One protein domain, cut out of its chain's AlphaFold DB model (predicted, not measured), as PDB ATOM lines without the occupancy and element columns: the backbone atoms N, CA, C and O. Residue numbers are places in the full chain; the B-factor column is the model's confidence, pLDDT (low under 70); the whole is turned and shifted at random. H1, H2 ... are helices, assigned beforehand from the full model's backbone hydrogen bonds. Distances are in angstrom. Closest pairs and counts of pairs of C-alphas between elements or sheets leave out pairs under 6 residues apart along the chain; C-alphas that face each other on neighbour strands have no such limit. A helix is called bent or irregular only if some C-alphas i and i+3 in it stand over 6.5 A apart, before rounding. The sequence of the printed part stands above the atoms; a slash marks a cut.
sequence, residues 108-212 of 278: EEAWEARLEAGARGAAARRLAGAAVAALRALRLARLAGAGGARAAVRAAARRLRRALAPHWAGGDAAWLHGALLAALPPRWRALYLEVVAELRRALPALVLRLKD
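AT A GLANCE: This is residues 108 to 212 of the 278 residues of the protein "(diamondback moth) hypothetical protein" of Plutella xylostella (UniProt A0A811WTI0). A long hairpin of helices H2 and H3 is crossed on one face by H5a, while H1 and H4 pack on the first part of H2. Residues 203 to 212 stick out. The 105 printed residues, class all helix, hold five named helices, H1 to H5, and are compact, radius of gyration of the C-alphas 13.9 A, spans 43 by 37 by 18 A.

IN THESE COORDINATES: Find C-alpha 111 at (166.308, 208.639, 241.879); H1 runs to 117. H2, residues 122 to 143, spans 31.5 A. H3, residues 149 to 167, spans 27.5 A and is irregular: C-alphas 163 and 166 are 7.0 A apart. H4 is residues 172 to 183. H5, residues 186 to 211, one helix by its hydrogen bonds, is bent, C-alphas 201 and 204 being 7.0 A apart: H5a, residues 186 to 201, spans 22.5 A; H5b, residues 204 to 211, ends with C-alpha 211 at (134.523, 217.381, 263.046).

HOW THE PARTS SIT: Start at the hub, H2: it touches H3, closest C-alphas Ala 134 and Ala 156, 5.2 A, a hairpin. H5a touches H3, about perpendicular at 75 degrees, closest C-alphas Ala 157 and Val 195, 5.2 A. H4 touches H1, closest C-alphas Trp 111 and Ala 183, 5.5 A. O i to N i+4 pairs are within hydrogen-bond range throughout H1, H2, H4 and H5b, in 13 of 15 in H3 and 11 of 12 in H5a.

THE WHOLE: The printed part has no cut, and its links are tight. pLDDT is under 70 at residues 108 to 109, 146 to 147, 169 to 170 and 210 to 212.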
ATOM      1  N   GLU A 108     166.918 205.027 236.634       63.22
ATOM      2  CA  GLU A 108     165.807 204.464 237.402       63.22
ATOM      3  C   GLU A 108     166.191 203.910 238.777       63.22
ATOM      4  O   GLU A 108     165.294 203.687 239.600       63.22
ATOM      5  N   GLU A 109     167.478 203.712 239.045       65.56
ATOM      6  CA  GLU A 109     168.003 203.321 240.357       65.56
ATOM      7  C   GLU A 109     168.511 204.533 241.150       65.56
ATOM      8  O   GLU A 109     168.322 204.608 242.364       65.56
ATOM      9  N   ALA A 110     169.031 205.562 240.475       85.06
ATOM     10  CA  ALA A 110     169.614 206.735 241.128       85.06
ATOM     11  C   ALA A 110     168.601 207.757 241.694       85.06
ATOM     12  O   ALA A 110     169.000 208.696 242.388       85.06
ATOM     13  N   TRP A 111     167.293 207.635 241.425       90.31
ATOM     14  CA  TRP A 111     166.308 208.639 241.879       90.31
ATOM     15  C   TRP A 111     166.170 208.733 243.399       90.31
ATOM     16  O   TRP A 111     165.870 209.807 243.918       90.31
ATOM     17  N   GLU A 112     166.398 207.634 244.113       92.12
ATOM     18  CA  GLU A 112     166.324 207.602 245.573       92.12
ATOM     19  C   GLU A 112     167.456 208.423 246.189       92.12
ATOM     20  O   GLU A 112     167.210 209.273 247.043       92.12
ATOM     21  N   ALA A 113     168.675 208.255 245.667       89.00
ATOM     22  CA  ALA A 113     169.829 209.049 246.067       89.00
ATOM     23  C   ALA A 113     169.611 210.544 245.778       89.00
ATOM     24  O   ALA A 113     169.921 211.383 246.620       89.00
ATOM     25  N   ARG A 114     169.002 210.892 244.631       90.38
ATOM     26  CA  ARG A 114     168.623 212.286 244.321       90.38
ATOM     27  C   ARG A 114     167.609 212.845 245.322       90.38
ATOM     28  O   ARG A 114     167.733 213.995 245.742       90.38
ATOM     29  N   LEU A 115     166.618 212.044 245.717       91.81
ATOM     30  CA  LEU A 115     165.604 212.447 246.693       91.81
ATOM     31  C   LEU A 115     166.216 212.685 248.083       91.81
ATOM     32  O   LEU A 115     165.876 213.666 248.744       91.81
ATOM     33  N   GLU A 116     167.129 211.815 248.517       88.50
ATOM     34  CA  GLU A 116     167.833 211.955 249.794       88.50
ATOM     35  C   GLU A 116     168.816 213.131 249.796       88.50
ATOM     36  O   GLU A 116     168.871 213.872 250.779       88.50
ATOM     37  N   ALA A 117     169.539 213.352 248.695       89.56
ATOM     38  CA  ALA A 117     170.453 214.482 248.537       89.56
ATOM     39  C   ALA A 117     169.723 215.836 248.564       89.56
ATOM     40  O   ALA A 117     170.250 216.817 249.085       89.56
ATOM     41  N   GLY A 118     168.487 215.895 248.056       89.44
ATOM     42  CA  GLY A 118     167.652 217.101 248.072       89.44
ATOM     43  C   GLY A 118     167.013 217.434 249.428       89.44
ATOM     44  O   GLY A 118     166.282 218.424 249.535       89.44
ATOM     45  N   ALA A 119     167.225 216.613 250.460       91.81
ATOM     46  CA  ALA A 119     166.578 216.768 251.757       91.81
ATOM     47  C   ALA A 119     167.288 217.788 252.657       91.81
ATOM     48  O   ALA A 119     168.443 217.629 253.045       91.81
ATOM     49  N   ARG A 120     166.538 218.808 253.092       88.38
ATOM     50  CA  ARG A 120     167.048 219.968 253.853       88.38
ATOM     51  C   ARG A 120     167.422 219.675 255.315       88.38
ATOM     52  O   ARG A 120     167.832 220.576 256.036       88.38
ATOM     53  N   GLY A 121     167.261 218.436 255.783       88.50
ATOM     54  CA  GLY A 121     167.522 218.057 257.173       88.50
ATOM     55  C   GLY A 121     167.201 216.596 257.483       88.50
ATOM     56  O   GLY A 121     166.738 215.846 256.624       88.50
ATOM     57  N   ALA A 122     167.445 216.171 258.727       90.25
ATOM     58  CA  ALA A 122     167.218 214.784 259.156       90.25
ATOM     59  C   ALA A 122     165.730 214.388 259.132       90.25
ATOM     60  O   ALA A 122     165.393 213.262 258.776       90.25
ATOM     61  N   ALA A 123     164.841 215.324 259.474       87.88
ATOM     62  CA  ALA A 123     163.391 215.176 259.357       87.88
ATOM     63  C   ALA A 123     162.961 214.874 257.910       87.88
ATOM     64  O   ALA A 123     162.369 213.828 257.647       87.88
ATOM     65  N   ALA A 124     163.353 215.741 256.972       89.44
ATOM     66  CA  ALA A 124     163.093 215.581 255.544       89.44
ATOM     67  C   ALA A 124     163.669 214.265 254.983       89.44
ATOM     68  O   ALA A 124     162.988 213.572 254.230       89.44
ATOM     69  N   ARG A 125     164.876 213.859 255.412       93.19
ATOM     70  CA  ARG A 125     165.479 212.567 255.031       93.19
ATOM     71  C   ARG A 125     164.671 211.370 255.525       93.19
ATOM     72  O   ARG A 125     164.401 210.459 254.749       93.19
ATOM     73  N   ARG A 126     164.224 211.377 256.786       92.12
ATOM     74  CA  ARG A 126     163.351 210.312 257.319       92.12
ATOM     75  C   ARG A 126     162.034 210.229 256.552       92.12
ATOM     76  O   ARG A 126     161.570 209.132 256.248       92.12
ATOM     77  N   LEU A 127     161.453 211.379 256.216       93.06
ATOM     78  CA  LEU A 127     160.222 211.451 255.439       93.06
ATOM     79  C   LEU A 127     160.415 210.915 254.007       93.06
ATOM     80  O   LEU A 127     159.597 210.121 253.540       93.06
ATOM     81  N   ALA A 128     161.513 211.281 253.340       94.44
ATOM     82  CA  ALA A 128     161.893 210.735 252.038       94.44
ATOM     83  C   ALA A 128     162.072 209.212 252.090       94.44
ATOM     84  O   ALA A 128     161.448 208.498 251.306       94.44
ATOM     85  N   GLY A 129     162.822 208.698 253.070       94.25
ATOM     86  CA  GLY A 129     163.012 207.259 253.262       94.25
ATOM     87  C   GLY A 129     161.692 206.512 253.488       94.25
ATOM     88  O   GLY A 129     161.464 205.446 252.913       94.25
ATOM     89  N   ALA A 130     160.761 207.096 254.250       94.44
ATOM     90  CA  ALA A 130     159.427 206.526 254.436       94.44
ATOM     91  C   ALA A 130     158.613 206.484 253.128       94.44
ATOM     92  O   ALA A 130     157.903 205.506 252.876       94.44
ATOM     93  N   ALA A 131     158.725 207.511 252.280       95.25
ATOM     94  CA  ALA A 131     158.079 207.546 250.971       95.25
ATOM     95  C   ALA A 131     158.664 206.492 250.017       95.25
ATOM     96  O   ALA A 131     157.902 205.733 249.410       95.25
ATOM     97  N   VAL A 132     159.993 206.377 249.951       94.69
ATOM     98  CA  VAL A 132     160.702 205.353 249.163       94.69
ATOM     99  C   VAL A 132     160.274 203.952 249.599       94.69
ATOM    100  O   VAL A 132     159.849 203.142 248.772       94.69
ATOM    101  N   ALA A 133     160.285 203.673 250.905       94.19
ATOM    102  CA  ALA A 133     159.862 202.384 251.447       94.19
ATOM    103  C   ALA A 133     158.398 202.052 251.102       94.19
ATOM    104  O   ALA A 133     158.080 200.910 250.759       94.19
ATOM    105  N   ALA A 134     157.495 203.037 251.153       94.25
ATOM    106  CA  ALA A 134     156.091 202.846 250.798       94.25
ATOM    107  C   ALA A 134     155.901 202.530 249.305       94.25
ATOM    108  O   ALA A 134     155.128 201.627 248.972       94.25
ATOM    109  N   LEU A 135     156.615 203.228 248.418       95.06
ATOM    110  CA  LEU A 135     156.564 202.986 246.975       95.06
ATOM    111  C   LEU A 135     157.152 201.617 246.621       95.06
ATOM    112  O   LEU A 135     156.523 200.862 245.877       95.06
ATOM    113  N   ARG A 136     158.306 201.247 247.191       93.38
ATOM    114  CA  ARG A 136     158.918 199.920 247.000       93.38
ATOM    115  C   ARG A 136     157.976 198.803 247.428       93.38
ATOM    116  O   ARG A 136     157.738 197.874 246.663       93.38
ATOM    117  N   ALA A 137     157.370 198.926 248.609       92.56
ATOM    118  CA  ALA A 137     156.397 197.953 249.091       92.56
ATOM    119  C   ALA A 137     155.176 197.837 248.163       92.56
ATOM    120  O   ALA A 137     154.682 196.733 247.938       92.56
ATOM    121  N   LEU A 138     154.697 198.952 247.599       94.38
ATOM    122  CA  LEU A 138     153.606 198.949 246.623       94.38
ATOM    123  C   LEU A 138     154.005 198.239 245.321       94.38
ATOM    124  O   LEU A 138     153.246 197.403 244.831       94.38
ATOM    125  N   ARG A 139     155.195 198.530 244.784       93.19
ATOM    126  CA  ARG A 139     155.725 197.860 243.588       93.19
ATOM    127  C   ARG A 139     155.859 196.355 243.816       93.19
ATOM    128  O   ARG A 139     155.358 195.579 243.008       93.19
ATOM    129  N   LEU A 140     156.451 195.945 244.935       92.94
ATOM    130  CA  LEU A 140     156.592 194.533 245.299       92.94
ATOM    131  C   LEU A 140     155.234 193.842 245.452       92.94
ATOM    132  O   LEU A 140     155.059 192.736 244.957       92.94
ATOM    133  N   ALA A 141     154.249 194.494 246.077       91.56
ATOM    134  CA  ALA A 141     152.901 193.939 246.200       91.56
ATOM    135  C   ALA A 141     152.224 193.724 244.836       91.56
ATOM    136  O   ALA A 141     151.509 192.738 244.659       91.56
ATOM    137  N   ARG A 142     152.465 194.620 243.866       90.56
ATOM    138  CA  ARG A 142     151.980 194.460 242.487       90.56
ATOM    139  C   ARG A 142     152.653 193.295 241.779       90.56
ATOM    140  O   ARG A 142     151.952 192.465 241.213       90.56
ATOM    141  N   LEU A 143     153.980 193.214 241.859       91.94
ATOM    142  CA  LEU A 143     154.746 192.122 241.256       91.94
ATOM    143  C   LEU A 143     154.379 190.762 241.861       91.94
ATOM    144  O   LEU A 143     154.286 189.775 241.146       91.94
ATOM    145  N   ALA A 144     154.103 190.715 243.164       90.38
ATOM    146  CA  ALA A 144     153.689 189.495 243.847       90.38
ATOM    147  C   ALA A 144     152.239 189.067 243.538       90.38
ATOM    148  O   ALA A 144     151.821 188.006 243.995       90.38
ATOM    149  N   GLY A 145     151.430 189.905 242.872       85.25
ATOM    150  CA  GLY A 145     149.997 189.654 242.651       85.25
ATOM    151  C   GLY A 145     149.173 189.499 243.942       85.25
ATOM    152  O   GLY A 145     148.009 189.095 243.912       85.25
ATOM    153  N   ALA A 146     149.763 189.800 245.103       59.47
ATOM    154  CA  ALA A 146     149.234 189.424 246.402       59.47
ATOM    155  C   ALA A 146     148.247 190.480 246.915       59.47
ATOM    156  O   ALA A 146     148.633 191.495 247.490       59.47
ATOM    157  N   GLY A 147     146.950 190.213 246.749       63.38
ATOM    158  CA  GLY A 147     145.883 191.008 247.354       63.38
ATOM    159  C   GLY A 147     145.669 192.350 246.656       63.38
ATOM    160  O   GLY A 147     146.243 193.355 247.056       63.38
ATOM    161  N   GLY A 148     144.784 192.329 245.653       82.75
ATOM    162  CA  GLY A 148     144.226 193.437 244.863       82.75
ATOM    163  C   GLY A 148     144.917 194.800 244.967       82.75
ATOM    164  O   GLY A 148     144.869 195.438 246.016       82.75
ATOM    165  N   ALA A 149     145.433 195.307 243.841       85.81
ATOM    166  CA  ALA A 149     146.191 196.562 243.718       85.81
ATOM    167  C   ALA A 149     145.691 197.715 244.613       85.81
ATOM    168  O   ALA A 149     146.469 198.364 245.308       85.81
ATOM    169  N   ARG A 150     144.373 197.916 244.698       90.31
ATOM    170  CA  ARG A 150     143.751 198.950 245.536       90.31
ATOM    171  C   ARG A 150     143.991 198.792 247.044       90.31
ATOM    172  O   ARG A 150     144.063 199.780 247.771       90.31
ATOM    173  N   ALA A 151     144.088 197.571 247.564       91.38
ATOM    174  CA  ALA A 151     144.444 197.319 248.959       91.38
ATOM    175  C   ALA A 151     145.902 197.706 249.248       91.38
ATOM    176  O   ALA A 151     146.159 198.330 250.281       91.38
ATOM    177  N   ALA A 152     146.815 197.408 248.321       93.06
ATOM    178  CA  ALA A 152     148.215 197.810 248.408       93.06
ATOM    179  C   ALA A 152     148.368 199.339 248.348       93.06
ATOM    180  O   ALA A 152     149.018 199.913 249.222       93.06
ATOM    181  N   VAL A 153     147.681 200.012 247.415       95.44
ATOM    182  CA  VAL A 153     147.663 201.486 247.321       95.44
ATOM    183  C   VAL A 153     147.148 202.105 248.621       95.44
ATOM    184  O   VAL A 153     147.798 202.976 249.195       95.44
ATOM    185  N   ARG A 154     146.042 201.591 249.175       94.25
ATOM    186  CA  ARG A 154     145.520 202.034 250.481       94.25
ATOM    187  C   ARG A 154     146.503 201.831 251.625       94.25
ATOM    188  O   ARG A 154     146.564 202.655 252.537       94.25
ATOM    189  N   ALA A 155     147.244 200.728 251.627       92.31
ATOM    190  CA  ALA A 155     148.262 200.479 252.639       92.31
ATOM    191  C   ALA A 155     149.431 201.467 252.511       92.31
ATOM    192  O   ALA A 155     149.845 202.024 253.527       92.31
ATOM    193  N   ALA A 156     149.910 201.728 251.293       94.25
ATOM    194  CA  ALA A 156     150.946 202.721 251.021       94.25
ATOM    195  C   ALA A 156     150.493 204.137 251.421       94.25
ATOM    196  O   ALA A 156     151.190 204.802 252.185       94.25
ATOM    197  N   ALA A 157     149.281 204.544 251.034       93.56
ATOM    198  CA  ALA A 157     148.681 205.818 251.428       93.56
ATOM    199  C   ALA A 157     148.592 205.968 252.954       93.56
ATOM    200  O   ALA A 157     148.978 206.996 253.501       93.56
ATOM    201  N   ARG A 158     148.163 204.928 253.682       92.94
ATOM    202  CA  ARG A 158     148.137 204.965 255.155       92.94
ATOM    203  C   ARG A 158     149.527 205.124 255.772       92.94
ATOM    204  O   ARG A 158     149.649 205.865 256.744       92.94
ATOM    205  N   ARG A 159     150.549 204.440 255.244       92.81
ATOM    206  CA  ARG A 159     151.937 204.577 255.725       92.81
ATOM    207  C   ARG A 159     152.450 205.993 255.491       92.81
ATOM    208  O   ARG A 159     152.918 206.617 256.436       92.81
ATOM    209  N   LEU A 160     152.282 206.514 254.275       91.06
ATOM    210  CA  LEU A 160     152.735 207.856 253.923       91.06
ATOM    211  C   LEU A 160     152.002 208.930 254.735       91.06
ATOM    212  O   LEU A 160     152.631 209.849 255.237       91.06
ATOM    213  N   ARG A 161     150.692 208.773 254.963       90.31
ATOM    214  CA  ARG A 161     149.923 209.675 255.831       90.31
ATOM    215  C   ARG A 161     150.465 209.714 257.259       90.31
ATOM    216  O   ARG A 161     150.577 210.795 257.817       90.31
ATOM    217  N   ARG A 162     150.791 208.557 257.847       89.06
ATOM    218  CA  ARG A 162     151.386 208.485 259.195       89.06
ATOM    219  C   ARG A 162     152.760 209.147 259.240       89.06
ATOM    220  O   ARG A 162     153.033 209.874 260.181       89.06
ATOM    221  N   ALA A 163     153.582 208.927 258.214       90.31
ATOM    222  CA  ALA A 163     154.893 209.557 258.108       90.31
ATOM    223  C   ALA A 163     154.800 211.080 257.931       90.31
ATOM    224  O   ALA A 163     155.626 211.796 258.472       90.31
ATOM    225  N   LEU A 164     153.789 211.573 257.210       86.06
ATOM    226  CA  LEU A 164     153.554 213.004 257.012       86.06
ATOM    227  C   LEU A 164     152.954 213.698 258.236       86.06
ATOM    228  O   LEU A 164     153.110 214.905 258.356       86.06
ATOM    229  N   ALA A 165     152.267 212.971 259.119       85.19
ATOM    230  CA  ALA A 165     151.485 213.563 260.202       85.19
ATOM    231  C   ALA A 165     152.288 214.519 261.118       85.19
ATOM    232  O   ALA A 165     151.792 215.613 261.375       85.19
ATOM    233  N   PRO A 166     153.536 214.206 261.531       83.56
ATOM    234  CA  PRO A 166     154.369 215.135 262.309       83.56
ATOM    235  C   PRO A 166     154.812 216.388 261.534       83.56
ATOM    236  O   PRO A 166     155.314 217.336 262.125       83.56
ATOM    237  N   HIS A 167     154.659 216.388 260.209       81.12
ATOM    238  CA  HIS A 167     155.167 217.407 259.291       81.12
ATOM    239  C   HIS A 167     154.050 218.259 258.672       81.12
ATOM    240  O   HIS A 167     154.313 219.051 257.773       81.12
ATOM    241  N   TRP A 168     152.799 218.099 259.115       73.81
ATOM    242  CA  TRP A 168     151.640 218.777 258.521       73.81
ATOM    243  C   TRP A 168     151.635 220.295 258.704       73.81
ATOM    244  O   TRP A 168     151.114 220.998 257.844       73.81
ATOM    245  N   ALA A 169     152.238 220.799 259.782       68.69
ATOM    246  CA  ALA A 169     152.423 222.234 260.000       68.69
ATOM    247  C   ALA A 169     153.676 222.794 259.289       68.69
ATOM    248  O   ALA A 169     153.883 224.003 259.263       68.69
ATOM    249  N   GLY A 170     154.521 221.926 258.719       67.00
ATOM    250  CA  GLY A 170     155.777 222.301 258.072       67.00
ATOM    251  C   GLY A 170     155.712 222.236 256.545       67.00
ATOM    252  O   GLY A 170     154.965 221.458 255.954       67.00
ATOM    253  N   GLY A 171     156.574 223.002 255.873       77.81
ATOM    254  CA  GLY A 171     156.744 222.949 254.413       77.81
ATOM    255  C   GLY A 171     157.310 221.620 253.876       77.81
ATOM    256  O   GLY A 171     157.444 221.456 252.663       77.81
ATOM    257  N   ASP A 172     157.630 220.664 254.750       81.25
ATOM    258  CA  ASP A 172     158.212 219.359 254.418       81.25
ATOM    259  C   ASP A 172     157.294 218.506 253.530       81.25
ATOM    260  O   ASP A 172     157.772 217.817 252.630       81.25
ATOM    261  N   ALA A 173     155.972 218.565 253.728       85.56
ATOM    262  CA  ALA A 173     155.023 217.832 252.888       85.56
ATOM    263  C   ALA A 173     155.005 218.364 251.442       85.56
ATOM    264  O   ALA A 173     155.008 217.583 250.486       85.56
ATOM    265  N   ALA A 174     155.027 219.693 251.283       87.19
ATOM    266  CA  ALA A 174     155.092 220.354 249.982       87.19
ATOM    267  C   ALA A 174     156.446 220.112 249.300       87.19
ATOM    268  O   ALA A 174     156.491 219.792 248.111       87.19
ATOM    269  N   TRP A 175     157.540 220.185 250.066       93.00
ATOM    270  CA  TRP A 175     158.873 219.825 249.590       93.00
ATOM    271  C   TRP A 175     158.918 218.384 249.082       93.00
ATOM    272  O   TRP A 175     159.337 218.170 247.948       93.00
ATOM    273  N   LEU A 176     158.445 217.412 249.870       93.06
ATOM    274  CA  LEU A 176     158.454 216.001 249.483       93.06
ATOM    275  C   LEU A 176     157.681 215.788 248.179       93.06
ATOM    276  O   LEU A 176     158.145 215.066 247.302       93.06
ATOM    277  N   HIS A 177     156.510 216.418 248.042       93.31
ATOM    278  CA  HIS A 177     155.707 216.320 246.827       93.31
ATOM    279  C   HIS A 177     156.461 216.843 245.598       93.31
ATOM    280  O   HIS A 177     156.559 216.131 244.598       93.31
ATOM    281  N   GLY A 178     157.037 218.046 245.684       93.44
ATOM    282  CA  GLY A 178     157.823 218.631 244.595       93.44
ATOM    283  C   GLY A 178     159.068 217.806 244.261       93.44
ATOM    284  O   GLY A 178     159.323 217.521 243.092       93.44
ATOM    285  N   ALA A 179     159.796 217.351 245.281       94.12
ATOM    286  CA  ALA A 179     161.002 216.546 245.119       94.12
ATOM    287  C   ALA A 179     160.704 215.189 244.462       94.12
ATOM    288  O   ALA A 179     161.419 214.774 243.554       94.12
ATOM    289  N   LEU A 180     159.612 214.523 244.854       94.31
ATOM    290  CA  LEU A 180     159.162 213.286 244.218       94.31
ATOM    291  C   LEU A 180     158.775 213.521 242.754       94.31
ATOM    292  O   LEU A 180     159.220 212.774 241.889       94.31
ATOM    293  N   LEU A 181     157.995 214.559 242.441       93.00
ATOM    294  CA  LEU A 181     157.602 214.839 241.053       93.00
ATOM    295  C   LEU A 181     158.786 215.177 240.139       93.00
ATOM    296  O   LEU A 181     158.724 214.858 238.952       93.00
ATOM    297  N   ALA A 182     159.836 215.795 240.682       91.00
ATOM    298  CA  ALA A 182     161.050 216.130 239.945       91.00
ATOM    299  C   ALA A 182     162.001 214.933 239.772       91.00
ATOM    300  O   ALA A 182     162.639 214.807 238.732       91.00
ATOM    301  N   ALA A 183     162.115 214.058 240.778       90.56
ATOM    302  CA  ALA A 183     163.111 212.986 240.782       90.56
ATOM    303  C   ALA A 183     162.603 211.641 240.232       90.56
ATOM    304  O   ALA A 183     163.422 210.856 239.742       90.56
ATOM    305  N   LEU A 184     161.296 211.352 240.346       92.69
ATOM    306  CA  LEU A 184     160.716 210.037 240.050       92.69
ATOM    307  C   LEU A 184     160.715 209.717 238.543       92.69
ATOM    308  O   LEU A 184     160.124 210.467 237.762       92.69
ATOM    309  N   PRO A 185     161.223 208.537 238.143       92.19
ATOM    310  CA  PRO A 185     161.002 207.995 236.806       92.19
ATOM    311  C   PRO A 185     159.505 207.773 236.513       92.19
ATOM    312  O   PRO A 185     158.726 207.559 237.456       92.19
ATOM    313  N   PRO A 186     159.080 207.728 235.233       90.19
ATOM    314  CA  PRO A 186     157.665 207.646 234.849       90.19
ATOM    315  C   PRO A 186     156.890 206.511 235.535       90.19
ATOM    316  O   PRO A 186     155.801 206.733 236.074       90.19
ATOM    317  N   ARG A 187     157.481 205.308 235.615       90.94
ATOM    318  CA  ARG A 187     156.852 204.137 236.253       90.94
ATOM    319  C   ARG A 187     156.567 204.344 237.742       90.94
ATOM    320  O   ARG A 187     155.515 203.951 238.246       90.94
ATOM    321  N   TRP A 188     157.489 204.982 238.458       93.56
ATOM    322  CA  TRP A 188     157.348 205.247 239.887       93.56
ATOM    323  C   TRP A 188     156.434 206.443 240.143       93.56
ATOM    324  O   TRP A 188     155.672 206.445 241.113       93.56
ATOM    325  N   ARG A 189     156.444 207.426 239.237       94.94
ATOM    326  CA  ARG A 189     155.525 208.562 239.256       94.94
ATOM    327  C   ARG A 189     154.071 208.106 239.150       94.94
ATOM    328  O   ARG A 189     153.251 208.585 239.926       94.94
ATOM    329  N   ALA A 190     153.755 207.138 238.290       94.25
ATOM    330  CA  ALA A 190     152.408 206.565 238.209       94.25
ATOM    331  C   ALA A 190     151.949 205.962 239.554       94.25
ATOM    332  O   ALA A 190     150.873 206.295 240.048       94.25
ATOM    333  N   LEU A 191     152.799 205.153 240.202       95.19
ATOM    334  CA  LEU A 191     152.514 204.582 241.529       95.19
ATOM    335  C   LEU A 191     152.291 205.660 242.590       95.19
ATOM    336  O   LEU A 191     151.375 205.566 243.408       95.19
ATOM    337  N   TYR A 192     153.132 206.691 242.581       97.00
ATOM    338  CA  TYR A 192     153.010 207.808 243.502       97.00
ATOM    339  C   TYR A 192     151.694 208.570 243.311       97.00
ATOM    340  O   TYR A 192     151.004 208.860 244.289       97.00
ATOM    341  N   LEU A 193     151.301 208.843 242.066       96.88
ATOM    342  CA  LEU A 193     150.056 209.547 241.758       96.88
ATOM    343  C   LEU A 193     148.815 208.766 242.204       96.88
ATOM    344  O   LEU A 193     147.874 209.372 242.715       96.88
ATOM    345  N   GLU A 194     148.820 207.436 242.112       97.00
ATOM    346  CA  GLU A 194     147.749 206.612 242.681       97.00
ATOM    347  C   GLU A 194     147.660 206.739 244.208       97.00
ATOM    348  O   GLU A 194     146.567 206.838 244.771       97.00
ATOM    349  N   VAL A 195     148.807 206.765 244.893       96.19
ATOM    350  CA  VAL A 195     148.861 206.986 246.344       96.19
ATOM    351  C   VAL A 195     148.319 208.374 246.695       96.19
ATOM    352  O   VAL A 195     147.528 208.493 247.630       96.19
ATOM    353  N   VAL A 196     148.684 209.412 245.938       94.62
ATOM    354  CA  VAL A 196     148.156 210.778 246.108       94.62
ATOM    355  C   VAL A 196     146.645 210.818 245.879       94.62
ATOM    356  O   VAL A 196     145.927 211.437 246.665       94.62
ATOM    357  N   ALA A 197     146.137 210.136 244.852       93.12
ATOM    358  CA  ALA A 197     144.705 210.044 244.589       93.12
ATOM    359  C   ALA A 197     143.956 209.366 245.749       93.12
ATOM    360  O   ALA A 197     142.919 209.863 246.187       93.12
ATOM    361  N   GLU A 198     144.501 208.283 246.309       95.25
ATOM    362  CA  GLU A 198     143.900 207.606 247.463       95.25
ATOM    363  C   GLU A 198     143.971 208.457 248.740       95.25
ATOM    364  O   GLU A 198     143.019 208.472 249.523       95.25
ATOM    365  N   LEU A 199     145.054 209.213 248.946       87.81
ATOM    366  CA  LEU A 199     145.142 210.188 250.035       87.81
ATOM    367  C   LEU A 199     144.048 211.250 249.907       87.81
ATOM    368  O   LEU A 199     143.306 211.454 250.867       87.81
ATOM    369  N   ARG A 200     143.897 211.866 248.725       87.56
ATOM    370  CA  ARG A 200     142.850 212.865 248.443       87.56
ATOM    371  C   ARG A 200     141.452 212.295 248.653       87.56
ATOM    372  O   ARG A 200     140.629 212.922 249.308       87.56
ATOM    373  N   ARG A 201     141.207 211.071 248.182       88.12
ATOM    374  CA  ARG A 201     139.943 210.355 248.389       88.12
ATOM    375  C   ARG A 201     139.625 210.138 249.870       88.12
ATOM    376  O   ARG A 201     138.459 210.163 250.253       88.12
ATOM    377  N   ALA A 202     140.637 209.891 250.697       82.25
ATOM    378  CA  ALA A 202     140.454 209.656 252.124       82.25
ATOM    379  C   ALA A 202     140.227 210.946 252.932       82.25
ATOM    380  O   ALA A 202     139.747 210.852 254.062       82.25
ATOM    381  N   LEU A 203     140.555 212.127 252.391       75.31
ATOM    382  CA  LEU A 203     140.467 213.397 253.121       75.31
ATOM    383  C   LEU A 203     139.053 213.724 253.622       75.31
ATOM    384  O   LEU A 203     138.940 213.987 254.817       75.31
ATOM    385  N   PRO A 204     137.971 213.655 252.816       74.31
ATOM    386  CA  PRO A 204     136.639 214.034 253.292       74.31
ATOM    387  C   PRO A 204     136.193 213.208 254.500       74.31
ATOM    388  O   PRO A 204     135.725 213.753 255.493       74.31
ATOM    389  N   ALA A 205     136.426 211.893 254.462       72.31
ATOM    390  CA  ALA A 205     136.090 211.004 255.569       72.31
ATOM    391  C   ALA A 205     136.906 211.306 256.839       72.31
ATOM    392  O   ALA A 205     136.397 211.158 257.944       72.31
ATOM    393  N   LEU A 206     138.167 211.730 256.703       72.00
ATOM    394  CA  LEU A 206     138.980 212.154 257.845       72.00
ATOM    395  C   LEU A 206     138.494 213.481 258.421       72.00
ATOM    396  O   LEU A 206     138.390 213.597 259.634       72.00
ATOM    397  N   VAL A 207     138.164 214.449 257.564       71.12
ATOM    398  CA  VAL A 207     137.620 215.745 257.984       71.12
ATOM    399  C   VAL A 207     136.313 215.548 258.744       71.12
ATOM    400  O   VAL A 207     136.157 216.109 259.821       71.12
ATOM    401  N   LEU A 208     135.408 214.706 258.240       70.12
ATOM    402  CA  LEU A 208     134.157 214.387 258.934       70.12
ATOM    403  C   LEU A 208     134.412 213.748 260.303       70.12
ATOM    404  O   LEU A 208     133.807 214.157 261.282       70.12
ATOM    405  N   ARG A 209     135.359 212.807 260.396       73.06
ATOM    406  CA  ARG A 209     135.734 212.179 261.674       73.06
ATOM    407  C   ARG A 209     136.376 213.132 262.677       73.06
ATOM    408  O   ARG A 209     136.297 212.871 263.867       73.06
ATOM    409  N   LEU A 210     137.060 214.171 262.208       67.81
ATOM    410  CA  LEU A 210     137.676 215.184 263.068       67.81
ATOM    411  C   LEU A 210     136.677 216.253 263.512       67.81
ATOM    412  O   LEU A 210     136.853 216.842 264.570       67.81
ATOM    413  N   LYS A 211     135.643 216.501 262.701       64.62
ATOM    414  CA  LYS A 211     134.523 217.381 263.046       64.62
ATOM    415  C   LYS A 211     133.522 216.725 263.992       64.62
ATOM    416  O   LYS A 211     132.735 217.441 264.594       64.62
ATOM    417  N   ASP A 212     133.531 215.398 264.090       63.84
ATOM    418  CA  ASP A 212     132.653 214.659 264.990       63.84
ATOM    419  C   ASP A 212     133.064 214.913 266.457       63.84
ATOM    420  O   ASP A 212     134.140 214.470 266.875       63.84
TER     421      ASP A 212